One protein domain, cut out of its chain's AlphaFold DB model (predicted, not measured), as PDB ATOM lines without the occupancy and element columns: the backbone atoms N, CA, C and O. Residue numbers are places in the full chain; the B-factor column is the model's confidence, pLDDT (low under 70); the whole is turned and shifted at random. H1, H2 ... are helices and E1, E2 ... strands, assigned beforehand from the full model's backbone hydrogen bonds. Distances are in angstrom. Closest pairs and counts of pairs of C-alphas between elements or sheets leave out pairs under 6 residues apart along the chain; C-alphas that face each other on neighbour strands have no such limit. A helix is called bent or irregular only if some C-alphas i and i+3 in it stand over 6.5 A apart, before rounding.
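AT A GLANCE: This is residues 3 to 91 of the 92 residues of the protein "Glucose-6-phosphate dehydrogenase" of Neisseria gonorrhoeae (UniProt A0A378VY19). The longest helix, H4, packs with its last residues, 87 to 91, on H3 at one end of a loose two-ended domain, while H1 and H2 make a second, looser pair at the other end, and the short strand E1 lies between the two pairs. From H3 a long bare stretch, residues 63 to 77, loops away and comes back to H4; its residues 63 to 68 stick out, as do residues 26 to 33 at the other end, of which 31 to 33 belong to H2. The printed part has 89 residues, with four named helices and one named strand in the order H1, H2, E1, H3, H4, and its class is mostly helix. The whole is only just loose, close to compact, with a radius of gyration of the C-alphas of 14.9 A and spans of 40 by 29 by 22 A.

HOW THE PARTS SIT: H4, residues 78 to 91, touches H3, residues 51 to 62, with its residues 87 to 91 alone. The closest C-alphas of the two are those of Gly 58 and Ser 91, 4.8 A apart. Their lines stand at a steep tilt of 59 degrees, and they run the same way. E1, residues 43 to 45, comes nearest to H3 at the C-alphas of Leu 44 and Leu 57, 7.1 A apart, but E1 and H4 are apart. E1 pairs with no named strand, though residues 3 to 4 pair with residues 44 to 45 of E1, parallel. The closest C-alphas of E1 and H1, residues 10 to 20, are those of Tyr 43 and Thr 10, 4.7 A apart. H1 and H2, residues 31 to 38, are close but not clearly touching, the closest C-alphas being those of Leu 14 and Val 38, 7.1 A apart. They run opposite ways at a steep tilt of 50 degrees. H1 and H2 are each apart from H3 and H4. Each O i to N i+4 pair is within hydrogen-bond range in H1 and H2, against 6 of 8 in H3 and 7 of 10 in H4.

IN THESE COORDINATES: H4 runs 20.4 A from C-alpha 78 at (-14.351, -28.296, -37.707) to C-alpha 91 at (-15.152, -12.594, -24.766). It is irregular: C-alphas 79 and 82 are 7.2 A apart. H3 measures 17.2 A and E1 6.7 A from first to last C-alpha. H1 begins at C-alpha 10, (-26.946, -26.986, -15.007), and measures 15.1 A; H2 measures 10.7 A.

THE WHOLE: The C-alphas farthest apart are those of Glu 27 and Asp 52, 40.5 A. The printed part has no cut. The link from H3 to H4, 15 residues, is long; that from H1 to H2, 10 residues, is short, and those from H2 to E1 and from E1 to H3 are tight. The mean pLDDT of the printed part is 92.0, and no printed residue is under 70.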
ATOM      1  N   VAL A   3     -20.709 -26.322 -22.652       95.19
ATOM      2  CA  VAL A   3     -21.513 -25.416 -23.479       95.19
ATOM      3  C   VAL A   3     -22.078 -26.149 -24.686       95.19
ATOM      4  O   VAL A   3     -21.387 -26.957 -25.310       95.19
ATOM      5  N   SER A   4     -23.349 -25.910 -25.002       95.69
ATOM      6  CA  SER A   4     -23.971 -26.410 -26.231       95.69
ATOM      7  C   SER A   4     -25.260 -25.650 -26.552       95.69
ATOM      8  O   SER A   4     -25.734 -24.853 -25.748       95.69
ATOM      9  N   ARG A   5     -25.868 -25.944 -27.705       95.44
ATOM     10  CA  ARG A   5     -27.161 -25.368 -28.116       95.44
ATOM     11  C   ARG A   5     -28.372 -26.008 -27.434       95.44
ATOM     12  O   ARG A   5     -29.483 -25.528 -27.615       95.44
ATOM     13  N   SER A   6     -28.191 -27.119 -26.716       96.25
ATOM     14  CA  SER A   6     -29.298 -27.790 -26.033       96.25
ATOM     15  C   SER A   6     -29.913 -26.878 -24.969       96.25
ATOM     16  O   SER A   6     -29.184 -26.267 -24.187       96.25
ATOM     17  N   GLU A   7     -31.247 -26.843 -24.931       94.75
ATOM     18  CA  GLU A   7     -32.048 -26.158 -23.909       94.75
ATOM     19  C   GLU A   7     -31.954 -26.918 -22.580       94.75
ATOM     20  O   GLU A   7     -32.817 -27.724 -22.239       94.75
ATOM     21  N   LEU A   8     -30.846 -26.722 -21.872       96.00
ATOM     22  CA  LEU A   8     -30.587 -27.300 -20.561       96.00
ATOM     23  C   LEU A   8     -30.113 -26.193 -19.626       96.00
ATOM     24  O   LEU A   8     -29.409 -25.273 -20.040       96.00
ATOM     25  N   ASP A   9     -30.458 -26.326 -18.356       95.69
ATOM     26  CA  ASP A   9     -29.746 -25.667 -17.272       95.69
ATOM     27  C   ASP A   9     -28.657 -26.603 -16.713       95.69
ATOM     28  O   ASP A   9     -28.381 -27.686 -17.246       95.69
ATOM     29  N   THR A  10     -27.990 -26.170 -15.642       96.19
ATOM     30  CA  THR A  10     -26.946 -26.986 -15.007       96.19
ATOM     31  C   THR A  10     -27.514 -28.273 -14.408       96.19
ATOM     32  O   THR A  10     -26.874 -29.313 -14.534       96.19
ATOM     33  N   GLU A  11     -28.720 -28.253 -13.837       96.56
ATOM     34  CA  GLU A  11     -29.348 -29.450 -13.268       96.56
ATOM     35  C   GLU A  11     -29.635 -30.501 -14.353       96.56
ATOM     36  O   GLU A  11     -29.228 -31.660 -14.232       96.56
ATOM     37  N   GLY A  12     -30.233 -30.087 -15.472       96.81
ATOM     38  CA  GLY A  12     -30.489 -30.955 -16.619       96.81
ATOM     39  C   GLY A  12     -29.204 -31.506 -17.243       96.81
ATOM     40  O   GLY A  12     -29.144 -32.676 -17.638       96.81
ATOM     41  N   PHE A  13     -28.138 -30.703 -17.293       96.94
ATOM     42  CA  PHE A  13     -26.826 -31.180 -17.724       96.94
ATOM     43  C   PHE A  13     -26.246 -32.228 -16.764       96.94
ATOM     44  O   PHE A  13     -25.760 -33.266 -17.220       96.94
ATOM     45  N   LEU A  14     -26.333 -32.007 -15.451       96.62
ATOM     46  CA  LEU A  14     -25.853 -32.953 -14.443       96.62
ATOM     47  C   LEU A  14     -26.610 -34.285 -14.499       96.62
ATOM     48  O   LEU A  14     -25.976 -35.340 -14.467       96.62
ATOM     49  N   ALA A  15     -27.929 -34.264 -14.702       95.94
ATOM     50  CA  ALA A  15     -28.720 -35.480 -14.909       95.94
ATOM     51  C   ALA A  15     -28.251 -36.280 -16.143       95.94
ATOM     52  O   ALA A  15     -28.188 -37.517 -16.134       95.94
ATOM     53  N   LYS A  16     -27.849 -35.584 -17.214       94.94
ATOM     54  CA  LYS A  16     -27.255 -36.221 -18.393       94.94
ATOM     55  C   LYS A  16     -25.866 -36.797 -18.099       94.94
ATOM     56  O   LYS A  16     -25.564 -37.899 -18.550       94.94
ATOM     57  N   VAL A  17     -25.014 -36.088 -17.359       94.12
ATOM     58  CA  VAL A  17     -23.678 -36.575 -16.960       94.12
ATOM     59  C   VAL A  17     -23.793 -37.830 -16.090       94.12
ATOM     60  O   VAL A  17     -23.084 -38.809 -16.331       94.12
ATOM     61  N   GLU A  18     -24.734 -37.840 -15.146       93.19
ATOM     62  CA  GLU A  18     -25.018 -38.976 -14.265       93.19
ATOM     63  C   GLU A  18     -25.345 -40.247 -15.060       93.19
ATOM     64  O   GLU A  18     -24.814 -41.319 -14.786       93.19
ATOM     65  N   THR A  19     -26.176 -40.123 -16.094       93.25
ATOM     66  CA  THR A  19     -26.643 -41.274 -16.882       93.25
ATOM     67  C   THR A  19     -25.670 -41.699 -17.979       93.25
ATOM     68  O   THR A  19     -25.594 -42.883 -18.299       93.25
ATOM     69  N   SER A  20     -24.914 -40.761 -18.556       90.75
ATOM     70  CA  SER A  20     -24.085 -41.026 -19.741       90.75
ATOM     71  C   SER A  20     -22.590 -41.124 -19.467       90.75
ATOM     72  O   SER A  20     -21.891 -41.768 -20.236       90.75
ATOM     73  N   SER A  21     -22.074 -40.498 -18.407       88.31
ATOM     74  CA  SER A  21     -20.631 -40.472 -18.118       88.31
ATOM     75  C   SER A  21     -20.256 -41.384 -16.957       88.31
ATOM     76  O   SER A  21     -19.267 -42.109 -17.050       88.31
ATOM     77  N   LYS A  22     -21.067 -41.409 -15.891       86.62
ATOM     78  CA  LYS A  22     -20.781 -42.196 -14.680       86.62
ATOM     79  C   LYS A  22     -20.553 -43.679 -14.975       86.62
ATOM     80  O   LYS A  22     -19.637 -44.284 -14.433       86.62
ATOM     81  N   ILE A  23     -21.333 -44.241 -15.901       89.44
ATOM     82  CA  ILE A  23     -21.258 -45.652 -16.318       89.44
ATOM     83  C   ILE A  23     -19.910 -46.052 -16.942       89.44
ATOM     84  O   ILE A  23     -19.600 -47.240 -17.040       89.44
ATOM     85  N   HIS A  24     -19.109 -45.079 -17.384       88.69
ATOM     86  CA  HIS A  24     -17.811 -45.317 -18.012       88.69
ATOM     87  C   HIS A  24     -16.638 -45.233 -17.025       88.69
ATOM     88  O   HIS A  24     -15.528 -45.631 -17.379       88.69
ATOM     89  N   VAL A  25     -16.864 -44.777 -15.789       87.81
ATOM     90  CA  VAL A  25     -15.826 -44.686 -14.754       87.81
ATOM     91  C   VAL A  25     -15.790 -45.994 -13.965       87.81
ATOM     92  O   VAL A  25     -16.597 -46.219 -13.069       87.81
ATOM     93  N   LYS A  26     -14.874 -46.894 -14.339       84.75
ATOM     94  CA  LYS A  26     -14.794 -48.255 -13.772       84.75
ATOM     95  C   LYS A  26     -13.794 -48.398 -12.625       84.75
ATOM     96  O   LYS A  26     -13.950 -49.281 -11.790       84.75
ATOM     97  N   GLU A  27     -12.772 -47.552 -12.598       86.88
ATOM     98  CA  GLU A  27     -11.663 -47.613 -11.644       86.88
ATOM     99  C   GLU A  27     -11.547 -46.293 -10.879       86.88
ATOM    100  O   GLU A  27     -11.962 -45.249 -11.380       86.88
ATOM    101  N   ASN A  28     -10.968 -46.339  -9.672       80.00
ATOM    102  CA  ASN A  28     -10.750 -45.170  -8.804       80.00
ATOM    103  C   ASN A  28     -12.023 -44.342  -8.544       80.00
ATOM    104  O   ASN A  28     -11.981 -43.121  -8.417       80.00
ATOM    105  N   PHE A  29     -13.165 -45.026  -8.473       85.69
ATOM    106  CA  PHE A  29     -14.469 -44.417  -8.267       85.69
ATOM    107  C   PHE A  29     -14.905 -44.542  -6.805       85.69
ATOM    108  O   PHE A  29     -14.920 -45.636  -6.241       85.69
ATOM    109  N   SER A  30     -15.332 -43.430  -6.211       89.94
ATOM    110  CA  SER A  30     -16.103 -43.412  -4.968       89.94
ATOM    111  C   SER A  30     -17.278 -42.447  -5.110       89.94
ATOM    112  O   SER A  30     -17.228 -41.501  -5.901       89.94
ATOM    113  N   GLY A  31     -18.345 -42.675  -4.341       90.44
ATOM    114  CA  GLY A  31     -19.496 -41.766  -4.329       90.44
ATOM    115  C   GLY A  31     -19.109 -40.342  -3.917       90.44
ATOM    116  O   GLY A  31     -19.607 -39.385  -4.497       90.44
ATOM    117  N   GLU A  32     -18.168 -40.207  -2.982       93.19
ATOM    118  CA  GLU A  32     -17.641 -38.919  -2.523       93.19
ATOM    119  C   GLU A  32     -16.824 -38.204  -3.609       93.19
ATOM    120  O   GLU A  32     -17.049 -37.026  -3.876       93.19
ATOM    121  N   ALA A  33     -15.925 -38.921  -4.295       92.19
ATOM    122  CA  ALA A  33     -15.147 -38.352  -5.395       92.19
ATOM    123  C   ALA A  33     -16.055 -37.908  -6.550       92.19
ATOM    124  O   ALA A  33     -15.829 -36.857  -7.150       92.19
ATOM    125  N   TRP A  34     -17.111 -38.676  -6.832       92.88
ATOM    126  CA  TRP A  34     -18.119 -38.308  -7.822       92.88
ATOM    127  C   TRP A  34     -18.903 -37.060  -7.413       92.88
ATOM    128  O   TRP A  34     -19.031 -36.146  -8.223       92.88
ATOM    129  N   ALA A  35     -19.378 -36.996  -6.165       92.75
ATOM    130  CA  ALA A  35     -20.083 -35.830  -5.635       92.75
ATOM    131  C   ALA A  35     -19.219 -34.561  -5.744       92.75
ATOM    132  O   ALA A  35     -19.645 -33.574  -6.340       92.75
ATOM    133  N   SER A  36     -17.959 -34.626  -5.298       93.38
ATOM    134  CA  SER A  36     -17.022 -33.498  -5.408       93.38
ATOM    135  C   SER A  36     -16.703 -33.113  -6.859       93.38
ATOM    136  O   SER A  36     -16.377 -31.960  -7.151       93.38
ATOM    137  N   PHE A  37     -16.763 -34.067  -7.789       93.00
ATOM    138  CA  PHE A  37     -16.547 -33.807  -9.209       93.00
ATOM    139  C   PHE A  37     -17.728 -33.059  -9.837       93.00
ATOM    140  O   PHE A  37     -17.513 -32.049 -10.508       93.00
ATOM    141  N   VAL A  38     -18.964 -33.520  -9.612       94.31
ATOM    142  CA  VAL A  38     -20.153 -32.911 -10.231       94.31
ATOM    143  C   VAL A  38     -20.424 -31.495  -9.724       94.31
ATOM    144  O   VAL A  38     -20.877 -30.666 -10.505       94.31
ATOM    145  N   GLU A  39     -20.047 -31.171  -8.482       93.88
ATOM    146  CA  GLU A  39     -20.116 -29.807  -7.925       93.88
ATOM    147  C   GLU A  39     -19.294 -28.777  -8.719       93.88
ATOM    148  O   GLU A  39     -19.583 -27.583  -8.691       93.88
ATOM    149  N   ARG A  40     -18.272 -29.224  -9.456       92.38
ATOM    150  CA  ARG A  40     -17.410 -28.357 -10.283       92.38
ATOM    151  C   ARG A  40     -17.949 -28.175 -11.700       92.38
ATOM    152  O   ARG A  40     -17.380 -27.419 -12.496       92.38
ATOM    153  N   LEU A  41     -18.990 -28.919 -12.064       93.56
ATOM    154  CA  LEU A  41     -19.597 -28.841 -13.380       93.56
ATOM    155  C   LEU A  41     -20.666 -27.751 -13.390       93.56
ATOM    156  O   LEU A  41     -21.513 -27.653 -12.515       93.56
ATOM    157  N   ALA A  42     -20.632 -26.952 -14.446       93.88
ATOM    158  CA  ALA A  42     -21.630 -25.944 -14.752       93.88
ATOM    159  C   ALA A  42     -21.948 -26.030 -16.240       93.88
ATOM    160  O   ALA A  42     -21.080 -26.430 -17.032       93.88
ATOM    161  N   TYR A  43     -23.157 -25.632 -16.613       96.38
ATOM    162  CA  TYR A  43     -23.602 -25.589 -17.997       96.38
ATOM    163  C   TYR A  43     -24.112 -24.199 -18.360       96.38
ATOM    164  O   TYR A  43     -24.851 -23.584 -17.593       96.38
ATOM    165  N   LEU A  44     -23.737 -23.737 -19.550       96.31
ATOM    166  CA  LEU A  44     -24.320 -22.561 -20.180       96.31
ATOM    167  C   LEU A  44     -24.738 -22.931 -21.602       96.31
ATOM    168  O   LEU A  44     -23.952 -23.495 -22.367       96.31
ATOM    169  N   LYS A  45     -25.974 -22.598 -21.968       96.25
ATOM    170  CA  LYS A  45     -26.408 -22.699 -23.356       96.25
ATOM    171  C   LYS A  45     -25.679 -21.638 -24.183       96.25
ATOM    172  O   LYS A  45     -25.763 -20.457 -23.867       96.25
ATOM    173  N   VAL A  46     -24.984 -22.077 -25.228       94.88
ATOM    174  CA  VAL A  46     -24.253 -21.212 -26.163       94.88
ATOM    175  C   VAL A  46     -24.414 -21.761 -27.573       94.88
ATOM    176  O   VAL A  46     -24.106 -22.931 -27.839       94.88
ATOM    177  N   ASP A  47     -24.854 -20.913 -28.494       93.38
ATOM    178  CA  ASP A  47     -24.774 -21.151 -29.926       93.38
ATOM    179  C   ASP A  47     -23.556 -20.433 -30.520       93.38
ATOM    180  O   ASP A  47     -23.437 -19.216 -30.467       93.38
ATOM    181  N   VAL A  48     -22.656 -21.192 -31.155       90.00
ATOM    182  CA  VAL A  48     -21.467 -20.646 -31.837       90.00
ATOM    183  C   VAL A  48     -21.811 -19.601 -32.905       90.00
ATOM    184  O   VAL A  48     -20.981 -18.765 -33.248       90.00
ATOM    185  N   THR A  49     -23.034 -19.652 -33.437       88.50
ATOM    186  CA  THR A  49     -23.541 -18.716 -34.443       88.50
ATOM    187  C   THR A  49     -24.132 -17.434 -33.858       88.50
ATOM    188  O   THR A  49     -24.420 -16.521 -34.628       88.50
ATOM    189  N   GLN A  50     -24.267 -17.340 -32.530       91.19
ATOM    190  CA  GLN A  50     -24.810 -16.194 -31.801       91.19
ATOM    191  C   GLN A  50     -23.709 -15.565 -30.929       91.19
ATOM    192  O   GLN A  50     -23.427 -16.060 -29.839       91.19
ATOM    193  N   PRO A  51     -23.054 -14.481 -31.381       86.44
ATOM    194  CA  PRO A  51     -21.949 -13.868 -30.640       86.44
ATOM    195  C   PRO A  51     -22.314 -13.411 -29.221       86.44
ATOM    196  O   PRO A  51     -21.471 -13.492 -28.331       86.44
ATOM    197  N   ASP A  52     -23.558 -12.981 -28.995       88.25
ATOM    198  CA  ASP A  52     -24.019 -12.491 -27.689       88.25
ATOM    199  C   ASP A  52     -24.000 -13.584 -26.607       88.25
ATOM    200  O   ASP A  52     -23.731 -13.293 -25.439       88.25
ATOM    201  N   ASP A  53     -24.165 -14.858 -26.984       91.88
ATOM    202  CA  ASP A  53     -24.074 -15.985 -26.046       91.88
ATOM    203  C   ASP A  53     -22.659 -16.113 -25.443       91.88
ATOM    204  O   ASP A  53     -22.482 -16.608 -24.326       91.88
ATOM    205  N   PHE A  54     -21.627 -15.643 -26.154       92.31
ATOM    206  CA  PHE A  54     -20.246 -15.692 -25.670       92.31
ATOM    207  C   PHE A  54     -19.936 -14.603 -24.649       92.31
ATOM    208  O   PHE A  54     -19.031 -14.802 -23.840       92.31
ATOM    209  N   ALA A  55     -20.680 -13.494 -24.633       91.44
ATOM    210  CA  ALA A  55     -20.518 -12.475 -23.600       91.44
ATOM    211  C   ALA A  55     -20.853 -13.063 -22.220       91.44
ATOM    212  O   ALA A  55     -20.027 -13.012 -21.308       91.44
ATOM    213  N   ALA A  56     -21.995 -13.752 -22.113       91.44
ATOM    214  CA  ALA A  56     -22.391 -14.459 -20.894       91.44
ATOM    215  C   ALA A  56     -21.384 -15.557 -20.501       91.44
ATOM    216  O   ALA A  56     -21.075 -15.734 -19.321       91.44
ATOM    217  N   LEU A  57     -20.826 -16.278 -21.484       93.44
ATOM    218  CA  LEU A  57     -19.751 -17.243 -21.239       93.44
ATOM    219  C   LEU A  57     -18.504 -16.565 -20.657       93.44
ATOM    220  O   LEU A  57     -17.925 -17.070 -19.695       93.44
ATOM    221  N   GLY A  58     -18.102 -15.430 -21.229       92.31
ATOM    222  CA  GLY A  58     -16.978 -14.620 -20.771       92.31
ATOM    223  C   GLY A  58     -17.140 -14.157 -19.328       92.31
ATOM    224  O   GLY A  58     -16.222 -14.323 -18.524       92.31
ATOM    225  N   ASP A  59     -18.322 -13.658 -18.975       91.94
ATOM    226  CA  ASP A  59     -18.633 -13.212 -17.615       91.94
ATOM    227  C   ASP A  59     -18.529 -14.361 -16.604       91.94
ATOM    228  O   ASP A  59     -17.873 -14.227 -15.568       91.94
ATOM    229  N   LEU A  60     -19.093 -15.533 -16.927       90.38
ATOM    230  CA  LEU A  60     -18.978 -16.716 -16.070       90.38
ATOM    231  C   LEU A  60     -17.539 -17.220 -15.952       90.38
ATOM    232  O   LEU A  60     -17.148 -17.724 -14.901       90.38
ATOM    233  N   VAL A  61     -16.747 -17.118 -17.021       91.50
ATOM    234  CA  VAL A  61     -15.331 -17.493 -17.001       91.50
ATOM    235  C   VAL A  61     -14.538 -16.574 -16.074       91.50
ATOM    236  O   VAL A  61     -13.782 -17.082 -15.247       91.50
ATOM    237  N   LYS A  62     -14.746 -15.258 -16.173       90.38
ATOM    238  CA  LYS A  62     -14.041 -14.234 -15.385       90.38
ATOM    239  C   LYS A  62     -14.476 -14.187 -13.921       90.38
ATOM    240  O   LYS A  62     -13.711 -13.742 -13.075       90.38
ATOM    241  N   ALA A  63     -15.689 -14.642 -13.606       90.12
ATOM    242  CA  ALA A  63     -16.185 -14.705 -12.231       90.12
ATOM    243  C   ALA A  63     -15.519 -15.808 -11.382       90.12
ATOM    244  O   ALA A  63     -15.622 -15.775 -10.152       90.12
ATOM    245  N   ARG A  64     -14.851 -16.783 -12.017       89.12
ATOM    246  CA  ARG A  64     -14.118 -17.855 -11.328       89.12
ATOM    247  C   ARG A  64     -12.907 -17.300 -10.587       89.12
ATOM    248  O   ARG A  64     -12.293 -16.334 -11.022       89.12
ATOM    249  N   LYS A  65     -12.559 -17.928  -9.466       87.75
ATOM    250  CA  LYS A  65     -11.468 -17.471  -8.581       87.75
ATOM    251  C   LYS A  65     -10.400 -18.529  -8.343       87.75
ATOM    252  O   LYS A  65      -9.376 -18.250  -7.733       87.75
ATOM    253  N   GLU A  66     -10.653 -19.752  -8.788       86.88
ATOM    254  CA  GLU A  66      -9.821 -20.915  -8.518       86.88
ATOM    255  C   GLU A  66      -8.545 -20.907  -9.367       86.88
ATOM    256  O   GLU A  66      -7.514 -21.419  -8.936       86.88
ATOM    257  N   THR A  67      -8.607 -20.352 -10.582       87.62
ATOM    258  CA  THR A  67      -7.464 -20.240 -11.493       87.62
ATOM    259  C   THR A  67      -7.710 -19.206 -12.591       87.62
ATOM    260  O   THR A  67      -8.835 -19.069 -13.072       87.62
ATOM    261  N   ASP A  68      -6.632 -18.564 -13.043       87.50
ATOM    262  CA  ASP A  68      -6.628 -17.701 -14.231       87.50
ATOM    263  C   ASP A  68      -6.483 -18.499 -15.539       87.50
ATOM    264  O   ASP A  68      -6.701 -17.979 -16.631       87.50
ATOM    265  N   ASN A  69      -6.108 -19.781 -15.455       91.31
ATOM    266  CA  ASN A  69      -5.873 -20.602 -16.637       91.31
ATOM    267  C   ASN A  69      -7.191 -21.117 -17.224       91.31
ATOM    268  O   ASN A  69      -7.987 -21.765 -16.540       91.31
ATOM    269  N   VAL A  70      -7.379 -20.916 -18.529       91.56
ATOM    270  CA  VAL A  70      -8.546 -21.416 -19.262       91.56
ATOM    271  C   VAL A  70      -8.092 -22.357 -20.370       91.56
ATOM    272  O   VAL A  70      -7.339 -21.978 -21.261       91.56
ATOM    273  N   VAL A  71      -8.584 -23.595 -20.328       93.19
ATOM    274  CA  VAL A  71      -8.404 -24.580 -21.401       93.19
ATOM    275  C   VAL A  71      -9.732 -24.754 -22.121       93.19
ATOM    276  O   VAL A  71     -10.749 -25.054 -21.496       93.19
ATOM    277  N   ILE A  72      -9.721 -24.571 -23.440       93.62
ATOM    278  CA  ILE A  72     -10.916 -24.646 -24.283       93.62
ATOM    279  C   ILE A  72     -10.831 -25.892 -25.158       93.62
ATOM    280  O   ILE A  72      -9.892 -26.059 -25.935       93.62
ATOM    281  N   TYR A  73     -11.834 -26.762 -25.042       95.06
ATOM    282  CA  TYR A  73     -11.949 -27.984 -25.833       95.06
ATOM    283  C   TYR A  73     -13.140 -27.893 -26.795       95.06
ATOM    284  O   TYR A  73     -14.296 -27.908 -26.371       95.06
ATOM    285  N   LEU A  74     -12.865 -27.806 -28.100       94.75
ATOM    286  CA  LEU A  74     -13.887 -27.688 -29.144       94.75
ATOM    287  C   LEU A  74     -14.294 -29.067 -29.684       94.75
ATOM    288  O   LEU A  74     -13.787 -29.529 -30.704       94.75
ATOM    289  N   SER A  75     -15.249 -29.717 -29.018       94.81
ATOM    290  CA  SER A  75     -15.836 -30.997 -29.461       94.81
ATOM    291  C   SER A  75     -16.972 -30.802 -30.481       94.81
ATOM    292  O   SER A  75     -18.077 -31.323 -30.336       94.81
ATOM    293  N   THR A  76     -16.735 -29.981 -31.503       93.69
ATOM    294  CA  THR A  76     -17.731 -29.612 -32.524       93.69
ATOM    295  C   THR A  76     -17.210 -29.878 -33.934       93.69
ATOM    296  O   THR A  76     -16.035 -30.175 -34.131       93.69
ATOM    297  N   ALA A  77     -18.072 -29.749 -34.948       95.31
ATOM    298  CA  ALA A  77     -17.637 -29.873 -36.338       95.31
ATOM    299  C   ALA A  77     -16.549 -28.825 -36.684       95.31
ATOM    300  O   ALA A  77     -16.725 -27.655 -36.326       95.31
ATOM    301  N   PRO A  78     -15.488 -29.186 -37.440       95.75
ATOM    302  CA  PRO A  78     -14.351 -28.296 -37.707       95.75
ATOM    303  C   PRO A  78     -14.704 -26.957 -38.359       95.75
ATOM    304  O   PRO A  78     -14.037 -25.956 -38.119       95.75
ATOM    305  N   LYS A  79     -15.793 -26.909 -39.138       95.19
ATOM    306  CA  LYS A  79     -16.285 -25.674 -39.772       95.19
ATOM    307  C   LYS A  79     -16.602 -24.547 -38.781       95.19
ATOM    308  O   LYS A  79     -16.673 -23.397 -39.190       95.19
ATOM    309  N   PHE A  80     -16.806 -24.872 -37.503       93.50
ATOM    310  CA  PHE A  80     -17.095 -23.898 -36.453       93.50
ATOM    311  C   PHE A  80     -15.848 -23.401 -35.715       93.50
ATOM    312  O   PHE A  80     -15.955 -22.457 -34.942       93.50
ATOM    313  N   PHE A  81     -14.671 -24.006 -35.922       94.38
ATOM    314  CA  PHE A  81     -13.485 -23.700 -35.117       94.38
ATOM    315  C   PHE A  81     -13.023 -22.253 -35.267       94.38
ATOM    316  O   PHE A  81     -12.800 -21.594 -34.257       94.38
ATOM    317  N   ALA A  82     -12.929 -21.744 -36.499       93.94
ATOM    318  CA  ALA A  82     -12.507 -20.364 -36.743       93.94
ATOM    319  C   ALA A  82     -13.436 -19.363 -36.033       93.94
ATOM    320  O   ALA A  82     -12.980 -18.572 -35.213       93.94
ATOM    321  N   GLN A  83     -14.748 -19.486 -36.258       92.44
ATOM    322  CA  GLN A  83     -15.757 -18.627 -35.634       92.44
ATOM    323  C   GLN A  83     -15.752 -18.722 -34.100       92.44
ATOM    324  O   GLN A  83     -15.841 -17.700 -33.418       92.44
ATOM    325  N   ALA A  84     -15.628 -19.933 -33.548       92.38
ATOM    326  CA  ALA A  84     -15.536 -20.128 -32.105       92.38
ATOM    327  C   ALA A  84     -14.307 -19.406 -31.537       92.38
ATOM    328  O   ALA A  84     -14.448 -18.627 -30.600       92.38
ATOM    329  N   CYS A  85     -13.123 -19.606 -32.124       93.44
ATOM    330  CA  CYS A  85     -11.891 -18.955 -31.679       93.44
ATOM    331  C   CYS A  85     -11.973 -17.424 -31.768       93.44
ATOM    332  O   CYS A  85     -11.578 -16.741 -30.828       93.44
ATOM    333  N   GLU A  86     -12.512 -16.881 -32.862       92.38
ATOM    334  CA  GLU A  86     -12.683 -15.432 -33.031       92.38
ATOM    335  C   GLU A  86     -13.602 -14.824 -31.969       92.38
ATOM    336  O   GLU A  86     -13.318 -13.746 -31.445       92.38
ATOM    337  N   THR A  87     -14.695 -15.513 -31.638       89.94
ATOM    338  CA  THR A  87     -15.660 -15.021 -30.648       89.94
ATOM    339  C   THR A  87     -15.113 -15.163 -29.227       89.94
ATOM    340  O   THR A  87     -15.257 -14.251 -28.410       89.94
ATOM    341  N   LEU A  88     -14.409 -16.264 -28.944       90.44
ATOM    342  CA  LEU A  88     -13.730 -16.498 -27.669       90.44
ATOM    343  C   LEU A  88     -12.657 -15.445 -27.394       90.44
ATOM    344  O   LEU A  88     -12.664 -14.887 -26.306       90.44
ATOM    345  N   LEU A  89     -11.824 -15.099 -28.384       89.00
ATOM    346  CA  LEU A  89     -10.789 -14.063 -28.258       89.00
ATOM    347  C   LEU A  89     -11.347 -12.709 -27.783       89.00
ATOM    348  O   LEU A  89     -10.641 -11.934 -27.146       89.00
ATOM    349  N   ARG A  90     -12.602 -12.400 -28.121       85.44
ATOM    350  CA  ARG A  90     -13.259 -11.140 -27.742       85.44
ATOM    351  C   ARG A  90     -13.916 -11.197 -26.365       85.44
ATOM    352  O   ARG A  90     -14.194 -10.147 -25.794       85.44
ATOM    353  N   SER A  91     -14.204 -12.395 -25.867       83.75
ATOM    354  CA  SER A  91     -15.152 -12.594 -24.766       83.75
ATOM    355  C   SER A  91     -14.501 -13.160 -23.505       83.75
ATOM    356  O   SER A  91     -14.889 -12.775 -22.400       83.75
TER     357      SER A  91